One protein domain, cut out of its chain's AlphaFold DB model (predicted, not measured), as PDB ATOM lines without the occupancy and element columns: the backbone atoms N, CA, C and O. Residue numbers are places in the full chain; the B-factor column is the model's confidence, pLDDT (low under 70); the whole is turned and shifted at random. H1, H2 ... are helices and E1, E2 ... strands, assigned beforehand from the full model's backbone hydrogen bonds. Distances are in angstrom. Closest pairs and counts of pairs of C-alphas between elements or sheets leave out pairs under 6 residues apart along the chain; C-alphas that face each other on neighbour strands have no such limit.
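What this domain is: This is residues 5 to 49 of the 64 residues of the protein "CorC_HlyC domain-containing protein" of Fastidiosipila sp (UniProt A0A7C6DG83). A long, twisted sheet of three strands, E1, E2 and E3, folded back and forth as two hairpins in a row, has one short helix, H1, packed on one of its faces. H1 begins near E3 at one edge of the sheet and comes near E1 at the other edge, while E2 and E3 bend at residues 34 and 43 and run on past the short E1, making the length of the body. The printed part has 45 residues, with one named helix and three named strands in the order H1, E1, E2, E3; the class is mixed, helices and strands. The sheet runs E1, E2, E3, with each neighbour pair antiparallel. The whole is compact, with a radius of gyration of the C-alphas of 9.7 A, and its outline is elongated, with spans of 30 by 17 by 13 A.

How they stand to each other: The printed part opens with H1, residues 5 to 12, in which every pair of O i and N i+4 is within hydrogen-bond range. A short link of 10 residues leads to E1, residues 23 to 26. A tight link of 2 residues joins E1 to E2, residues 29 to 37, and another of 2 residues joins E2 to E3, residues 40 to 48. The three strands are a meander, each strand the antiparallel neighbour of the one before. E1 and E2 form a hairpin, with 142 degrees between their directions; the C-alphas of Glu 23 and Thr 32 face each other at 4.5 A. Across this pair N 31 and O 24 are 2.8 A apart and N 26 and O 29 are 2.9 A apart, within hydrogen-bond range. E2 and E3 form the second hairpin, with 158 degrees between their directions; the C-alphas of Val 36 and Ile 41 face each other at 4.4 A. Here N 47 and O 30 are 2.8 A apart, and N 34 and O 43 are 3.0 A apart, both within hydrogen-bond range. E2 bends by 53 degrees at residue 34, and E3 bends by 59 degrees at residue 43. E1 and E3 are the edge strands and E2 is the inner one; the sheet is only just strongly twisted, its C-alphas lying up to 4.2 A off the best plane. H1 is on the sheet, with 32 pairs of C-alphas within 10 A. The closest C-alphas of H1 and E3 are those of Ser 5 and Ile 41, 5.7 A apart. The closest of H1 and E1 are those of Leu 11 and Ala 24, at 6.2 A. The closest of H1 and E2 are those of Val 8 and Phe 31, at 7.3 A.

Where its parts are: H1 begins at C-alpha 5, at (-11.993, -35.596, -38.660), and ends at C-alpha 12, 10.5 A away. E1 runs from Glu 23 to Tyr 26, 10.2 A from first to last C-alpha, starting at (-23.977, -33.686, -37.897). E2 runs from Leu 29 to Ala 37 over 23.2 A. E3 runs from Arg 40 to Ile 48 over 22.9 A, and its last C-alpha is at (-22.664, -38.840, -25.988).

The domain as a whole: The two C-alphas farthest apart are those of Asp 38 and Glu 49, at 30.6 A. The first and last printed C-alphas, of Ser 5 and Glu 49, are 20.0 A apart. The printed part has no cut, and no link is long. The mean pLDDT of the printed part is 96.5, and no printed residue is under 70.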
ATOM      1  N   SER A   5     -11.474 -36.331 -37.499       95.50
ATOM      2  CA  SER A   5     -11.993 -35.596 -38.660       95.50
ATOM      3  C   SER A   5     -12.126 -36.491 -39.896       95.50
ATOM      4  O   SER A   5     -13.134 -36.420 -40.589       95.50
ATOM      5  N   GLY A   6     -11.145 -37.365 -40.157       96.81
ATOM      6  CA  GLY A   6     -11.214 -38.317 -41.267       96.81
ATOM      7  C   GLY A   6     -12.349 -39.329 -41.104       96.81
ATOM      8  O   GLY A   6     -13.049 -39.612 -42.069       96.81
ATOM      9  N   PHE A   7     -12.567 -39.821 -39.883       97.81
ATOM     10  CA  PHE A   7     -13.697 -40.697 -39.573       97.81
ATOM     11  C   PHE A   7     -15.052 -39.994 -39.761       97.81
ATOM     12  O   PHE A   7     -15.964 -40.567 -40.342       97.81
ATOM     13  N   VAL A   8     -15.189 -38.736 -39.336       98.00
ATOM     14  CA  VAL A   8     -16.434 -37.974 -39.532       98.00
ATOM     15  C   VAL A   8     -16.697 -37.693 -41.015       98.00
ATOM     16  O   VAL A   8     -17.836 -37.806 -41.455       98.00
ATOM     17  N   ILE A   9     -15.664 -37.381 -41.806       96.81
ATOM     18  CA  ILE A   9     -15.796 -37.190 -43.263       96.81
ATOM     19  C   ILE A   9     -16.288 -38.471 -43.951       96.81
ATOM     20  O   ILE A   9     -17.114 -38.384 -44.854       96.81
ATOM     21  N   ASP A  10     -15.830 -39.644 -43.507       97.25
ATOM     22  CA  ASP A  10     -16.319 -40.938 -44.003       97.25
ATOM     23  C   ASP A  10     -17.803 -41.151 -43.714       97.25
ATOM     24  O   ASP A  10     -18.560 -41.517 -44.606       97.25
ATOM     25  N   LEU A  11     -18.242 -40.849 -42.487       97.81
ATOM     26  CA  LEU A  11     -19.660 -40.934 -42.124       97.81
ATOM     27  C   LEU A  11     -20.537 -39.987 -42.957       97.81
ATOM     28  O   LEU A  11     -21.698 -40.298 -43.218       97.81
ATOM     29  N   LEU A  12     -20.000 -38.830 -43.351       97.25
ATOM     30  CA  LEU A  12     -20.703 -37.830 -44.158       97.25
ATOM     31  C   LEU A  12     -20.648 -38.111 -45.669       97.25
ATOM     32  O   LEU A  12     -21.418 -37.499 -46.408       97.25
ATOM     33  N   ASP A  13     -19.742 -38.982 -46.123       97.38
ATOM     34  CA  ASP A  13     -19.424 -39.255 -47.537       97.38
ATOM     35  C   ASP A  13     -19.050 -37.995 -48.353       97.38
ATOM     36  O   ASP A  13     -19.169 -37.939 -49.577       97.38
ATOM     37  N   ARG A  14     -18.613 -36.931 -47.665       96.62
ATOM     38  CA  ARG A  14     -18.120 -35.680 -48.261       96.62
ATOM     39  C   ARG A  14     -17.442 -34.796 -47.221       96.62
ATOM     40  O   ARG A  14     -17.653 -34.932 -46.018       96.62
ATOM     41  N   ILE A  15     -16.680 -33.819 -47.706       96.44
ATOM     42  CA  ILE A  15     -16.176 -32.716 -46.884       96.44
ATOM     43  C   ILE A  15     -17.287 -31.649 -46.792       96.44
ATOM     44  O   ILE A  15     -17.820 -31.267 -47.838       96.44
ATOM     45  N   PRO A  16     -17.674 -31.189 -45.587       96.81
ATOM     46  CA  PRO A  16     -18.629 -30.088 -45.432       96.81
ATOM     47  C   PRO A  16     -18.046 -28.756 -45.907       96.81
ATOM     48  O   PRO A  16     -16.827 -28.587 -45.938       96.81
ATOM     49  N   GLU A  17     -18.902 -27.800 -46.248       96.94
ATOM     50  CA  GLU A  17     -18.465 -26.451 -46.625       96.94
ATOM     51  C   GLU A  17     -18.152 -25.574 -45.398       96.94
ATOM     52  O   GLU A  17     -18.607 -25.827 -44.278       96.94
ATOM     53  N   GLU A  18     -17.376 -24.506 -45.600       96.19
ATOM     54  CA  GLU A  18     -17.127 -23.522 -44.544       96.19
ATOM     55  C   GLU A  18     -18.435 -22.861 -44.090       96.19
ATOM     56  O   GLU A  18     -19.207 -22.332 -44.889       96.19
ATOM     57  N   GLY A  19     -18.685 -22.883 -42.779       91.88
ATOM     58  CA  GLY A  19     -19.918 -22.360 -42.186       91.88
ATOM     59  C   GLY A  19     -21.130 -23.291 -42.298       91.88
ATOM     60  O   GLY A  19     -22.196 -22.951 -41.779       91.88
ATOM     61  N   GLU A  20     -20.989 -24.463 -42.920       93.81
ATOM     62  CA  GLU A  20     -22.042 -25.472 -42.965       93.81
ATOM     63  C   GLU A  20     -22.225 -26.132 -41.589       93.81
ATOM     64  O   GLU A  20     -21.269 -26.601 -40.971       93.81
ATOM     65  N   GLN A  21     -23.467 -26.192 -41.102       92.50
ATOM     66  CA  GLN A  21     -23.806 -26.932 -39.885       92.50
ATOM     67  C   GLN A  21     -24.288 -28.324 -40.266       92.50
ATOM     68  O   GLN A  21     -25.401 -28.485 -40.770       92.50
ATOM     69  N   VAL A  22     -23.451 -29.325 -40.014       97.50
ATOM     70  CA  VAL A  22     -23.778 -30.732 -40.262       97.50
ATOM     71  C   VAL A  22     -23.449 -31.588 -39.054       97.50
ATOM     72  O   VAL A  22     -22.547 -31.279 -38.269       97.50
ATOM     73  N   GLU A  23     -24.181 -32.689 -38.937       98.19
ATOM     74  CA  GLU A  23     -23.977 -33.686 -37.897       98.19
ATOM     75  C   GLU A  23     -23.821 -35.073 -38.514       98.19
ATOM     76  O   GLU A  23     -24.486 -35.407 -39.496       98.19
ATOM     77  N   ALA A  24     -22.949 -35.879 -37.915       98.00
ATOM     78  CA  ALA A  24     -22.809 -37.298 -38.207       98.00
ATOM     79  C   ALA A  24     -23.058 -38.098 -36.928       98.00
ATOM     80  O   ALA A  24     -22.582 -37.718 -35.857       98.00
ATOM     81  N   THR A  25     -23.778 -39.212 -37.031       97.69
ATOM     82  CA  THR A  25     -24.072 -40.077 -35.885       97.69
ATOM     83  C   THR A  25     -23.411 -41.440 -36.035       97.69
ATOM     84  O   THR A  25     -23.327 -42.002 -37.126       97.69
ATOM     85  N   TYR A  26     -22.922 -41.979 -34.919       97.31
ATOM     86  CA  TYR A  26     -22.360 -43.322 -34.837       97.31
ATOM     87  C   TYR A  26     -22.659 -43.922 -33.461       97.31
ATOM     88  O   TYR A  26     -22.134 -43.465 -32.448       97.31
ATOM     89  N   ASN A  27     -23.493 -44.963 -33.409       96.12
ATOM     90  CA  ASN A  27     -24.030 -45.514 -32.158       96.12
ATOM     91  C   ASN A  27     -24.709 -44.426 -31.302       96.12
ATOM     92  O   ASN A  27     -25.648 -43.791 -31.768       96.12
ATOM     93  N   ASN A  28     -24.244 -44.212 -30.070       95.88
ATOM     94  CA  ASN A  28     -24.733 -43.189 -29.144       95.88
ATOM     95  C   ASN A  28     -23.941 -41.871 -29.233       95.88
ATOM     96  O   ASN A  28     -23.991 -41.057 -28.315       95.88
ATOM     97  N   LEU A  29     -23.153 -41.693 -30.295       97.00
ATOM     98  CA  LEU A  29     -22.317 -40.523 -30.512       97.00
ATOM     99  C   LEU A  29     -22.907 -39.646 -31.612       97.00
ATOM    100  O   LEU A  29     -23.178 -40.129 -32.712       97.00
ATOM    101  N   THR A  30     -22.993 -38.350 -31.338       98.19
ATOM    102  CA  THR A  30     -23.312 -37.318 -32.326       98.19
ATOM    103  C   THR A  30     -22.131 -36.368 -32.450       98.19
ATOM    104  O   THR A  30     -21.727 -35.726 -31.480       98.19
ATOM    105  N   PHE A  31     -21.570 -36.287 -33.652       98.31
ATOM    106  CA  PHE A  31     -20.493 -35.378 -34.016       98.31
ATOM    107  C   PHE A  31     -21.096 -34.165 -34.720       98.31
ATOM    108  O   PHE A  31     -21.537 -34.279 -35.861       98.31
ATOM    109  N   THR A  32     -21.098 -33.003 -34.071       98.19
ATOM    110  CA  THR A  32     -21.476 -31.729 -34.700       98.19
ATOM    111  C   THR A  32     -20.223 -31.045 -35.246       98.19
ATOM    112  O   THR A  32     -19.292 -30.771 -34.482       98.19
ATOM    113  N   VAL A  33     -20.202 -30.724 -36.541       98.00
ATOM    114  CA  VAL A  33     -19.141 -29.905 -37.150       98.00
ATOM    115  C   VAL A  33     -19.322 -28.458 -36.709       98.00
ATOM    116  O   VAL A  33     -20.360 -27.852 -36.958       98.00
ATOM    117  N   LEU A  34     -18.317 -27.917 -36.017       97.69
ATOM    118  CA  LEU A  34     -18.334 -26.529 -35.549       97.69
ATOM    119  C   LEU A  34     -17.611 -25.594 -36.519       97.69
ATOM    120  O   LEU A  34     -18.016 -24.444 -36.671       97.69
ATOM    121  N   SER A  35     -16.541 -26.073 -37.159       97.31
ATOM    122  CA  SER A  35     -15.804 -25.298 -38.156       97.31
ATOM    123  C   SER A  35     -15.081 -26.177 -39.173       97.31
ATOM    124  O   SER A  35     -14.581 -27.266 -38.869       97.31
ATOM    125  N   VAL A  36     -15.012 -25.647 -40.391       97.56
ATOM    126  CA  VAL A  36     -14.234 -26.171 -41.511       97.56
ATOM    127  C   VAL A  36     -13.347 -25.037 -42.011       97.56
ATOM    128  O   VAL A  36     -13.804 -23.898 -42.080       97.56
ATOM    129  N   ALA A  37     -12.096 -25.351 -42.326       96.06
ATOM    130  CA  ALA A  37     -11.161 -24.465 -43.008       96.06
ATOM    131  C   ALA A  37     -10.206 -25.310 -43.861       96.06
ATOM    132  O   ALA A  37      -9.914 -26.453 -43.513       96.06
ATOM    133  N   ASP A  38      -9.728 -24.772 -44.983       94.38
ATOM    134  CA  ASP A  38      -8.755 -25.446 -45.861       94.38
ATOM    135  C   ASP A  38      -9.180 -26.877 -46.273       94.38
ATOM    136  O   ASP A  38      -8.369 -27.806 -46.317       94.38
ATOM    137  N   ASN A  39     -10.475 -27.067 -46.571       91.12
ATOM    138  CA  ASN A  39     -11.096 -28.366 -46.879       91.12
ATOM    139  C   ASN A  39     -10.909 -29.431 -45.778       91.12
ATOM    140  O   ASN A  39     -10.832 -30.628 -46.063       91.12
ATOM    141  N   ARG A  40     -10.829 -29.016 -44.509       93.12
ATOM    142  CA  ARG A  40     -10.687 -29.906 -43.356       93.12
ATOM    143  C   ARG A  40     -11.581 -29.458 -42.205       93.12
ATOM    144  O   ARG A  40     -11.746 -28.271 -41.949       93.12
ATOM    145  N   ILE A  41     -12.131 -30.427 -41.477       97.12
ATOM    146  CA  ILE A  41     -12.805 -30.160 -40.204       97.12
ATOM    147  C   ILE A  41     -11.750 -29.805 -39.149       97.12
ATOM    148  O   ILE A  41     -10.923 -30.655 -38.799       97.12
ATOM    149  N   GLU A  42     -11.817 -28.578 -38.633       96.94
ATOM    150  CA  GLU A  42     -10.919 -28.058 -37.592       96.94
ATOM    151  C   GLU A  42     -11.457 -28.327 -36.185       96.94
ATOM    152  O   GLU A  42     -10.693 -28.644 -35.273       96.94
ATOM    153  N   GLN A  43     -12.774 -28.199 -35.994       97.00
ATOM    154  CA  GLN A  43     -13.408 -28.372 -34.689       97.00
ATOM    155  C   GLN A  43     -14.708 -29.162 -34.778       97.00
ATOM    156  O   GLN A  43     -15.554 -28.950 -35.651       97.00
ATOM    157  N   LEU A  44     -14.874 -30.044 -33.797       96.62
ATOM    158  CA  LEU A  44     -16.036 -30.899 -33.613       96.62
ATOM    159  C   LEU A  44     -16.510 -30.794 -32.169       96.62
ATOM    160  O   LEU A  44     -15.701 -30.695 -31.245       96.62
ATOM    161  N   ARG A  45     -17.821 -30.898 -31.977       97.56
ATOM    162  CA  ARG A  45     -18.418 -31.218 -30.683       97.56
ATOM    163  C   ARG A  45     -18.891 -32.661 -30.719       97.56
ATOM    164  O   ARG A  45     -19.629 -33.034 -31.624       97.56
ATOM    165  N   LEU A  46     -18.500 -33.437 -29.716       97.38
ATOM    166  CA  LEU A  46     -19.042 -34.767 -29.479       97.38
ATOM    167  C   LEU A  46     -20.129 -34.682 -28.408       97.38
ATOM    168  O   LEU A  46     -19.888 -34.173 -27.315       97.38
ATOM    169  N   THR A  47     -21.309 -35.200 -28.716       97.00
ATOM    170  CA  THR A  47     -22.367 -35.456 -27.740       97.00
ATOM    171  C   THR A  47     -22.519 -36.960 -27.582       97.00
ATOM    172  O   THR A  47     -22.631 -37.675 -28.574       97.00
ATOM    173  N   ILE A  48     -22.496 -37.430 -26.336       95.75
ATOM    174  CA  ILE A  48     -22.664 -38.840 -25.988       95.75
ATOM    175  C   ILE A  48     -24.038 -38.988 -25.350       95.75
ATOM    176  O   ILE A  48     -24.298 -38.415 -24.293       95.75
ATOM    177  N   GLU A  49     -24.923 -39.746 -25.988       92.69
ATOM    178  CA  GLU A  49     -26.186 -40.125 -25.376       92.69
ATOM    179  C   GLU A  49     -25.932 -41.215 -24.338       92.69
ATOM    180  O   GLU A  49     -25.373 -42.280 -24.624       92.69
TER     181      GLU A  49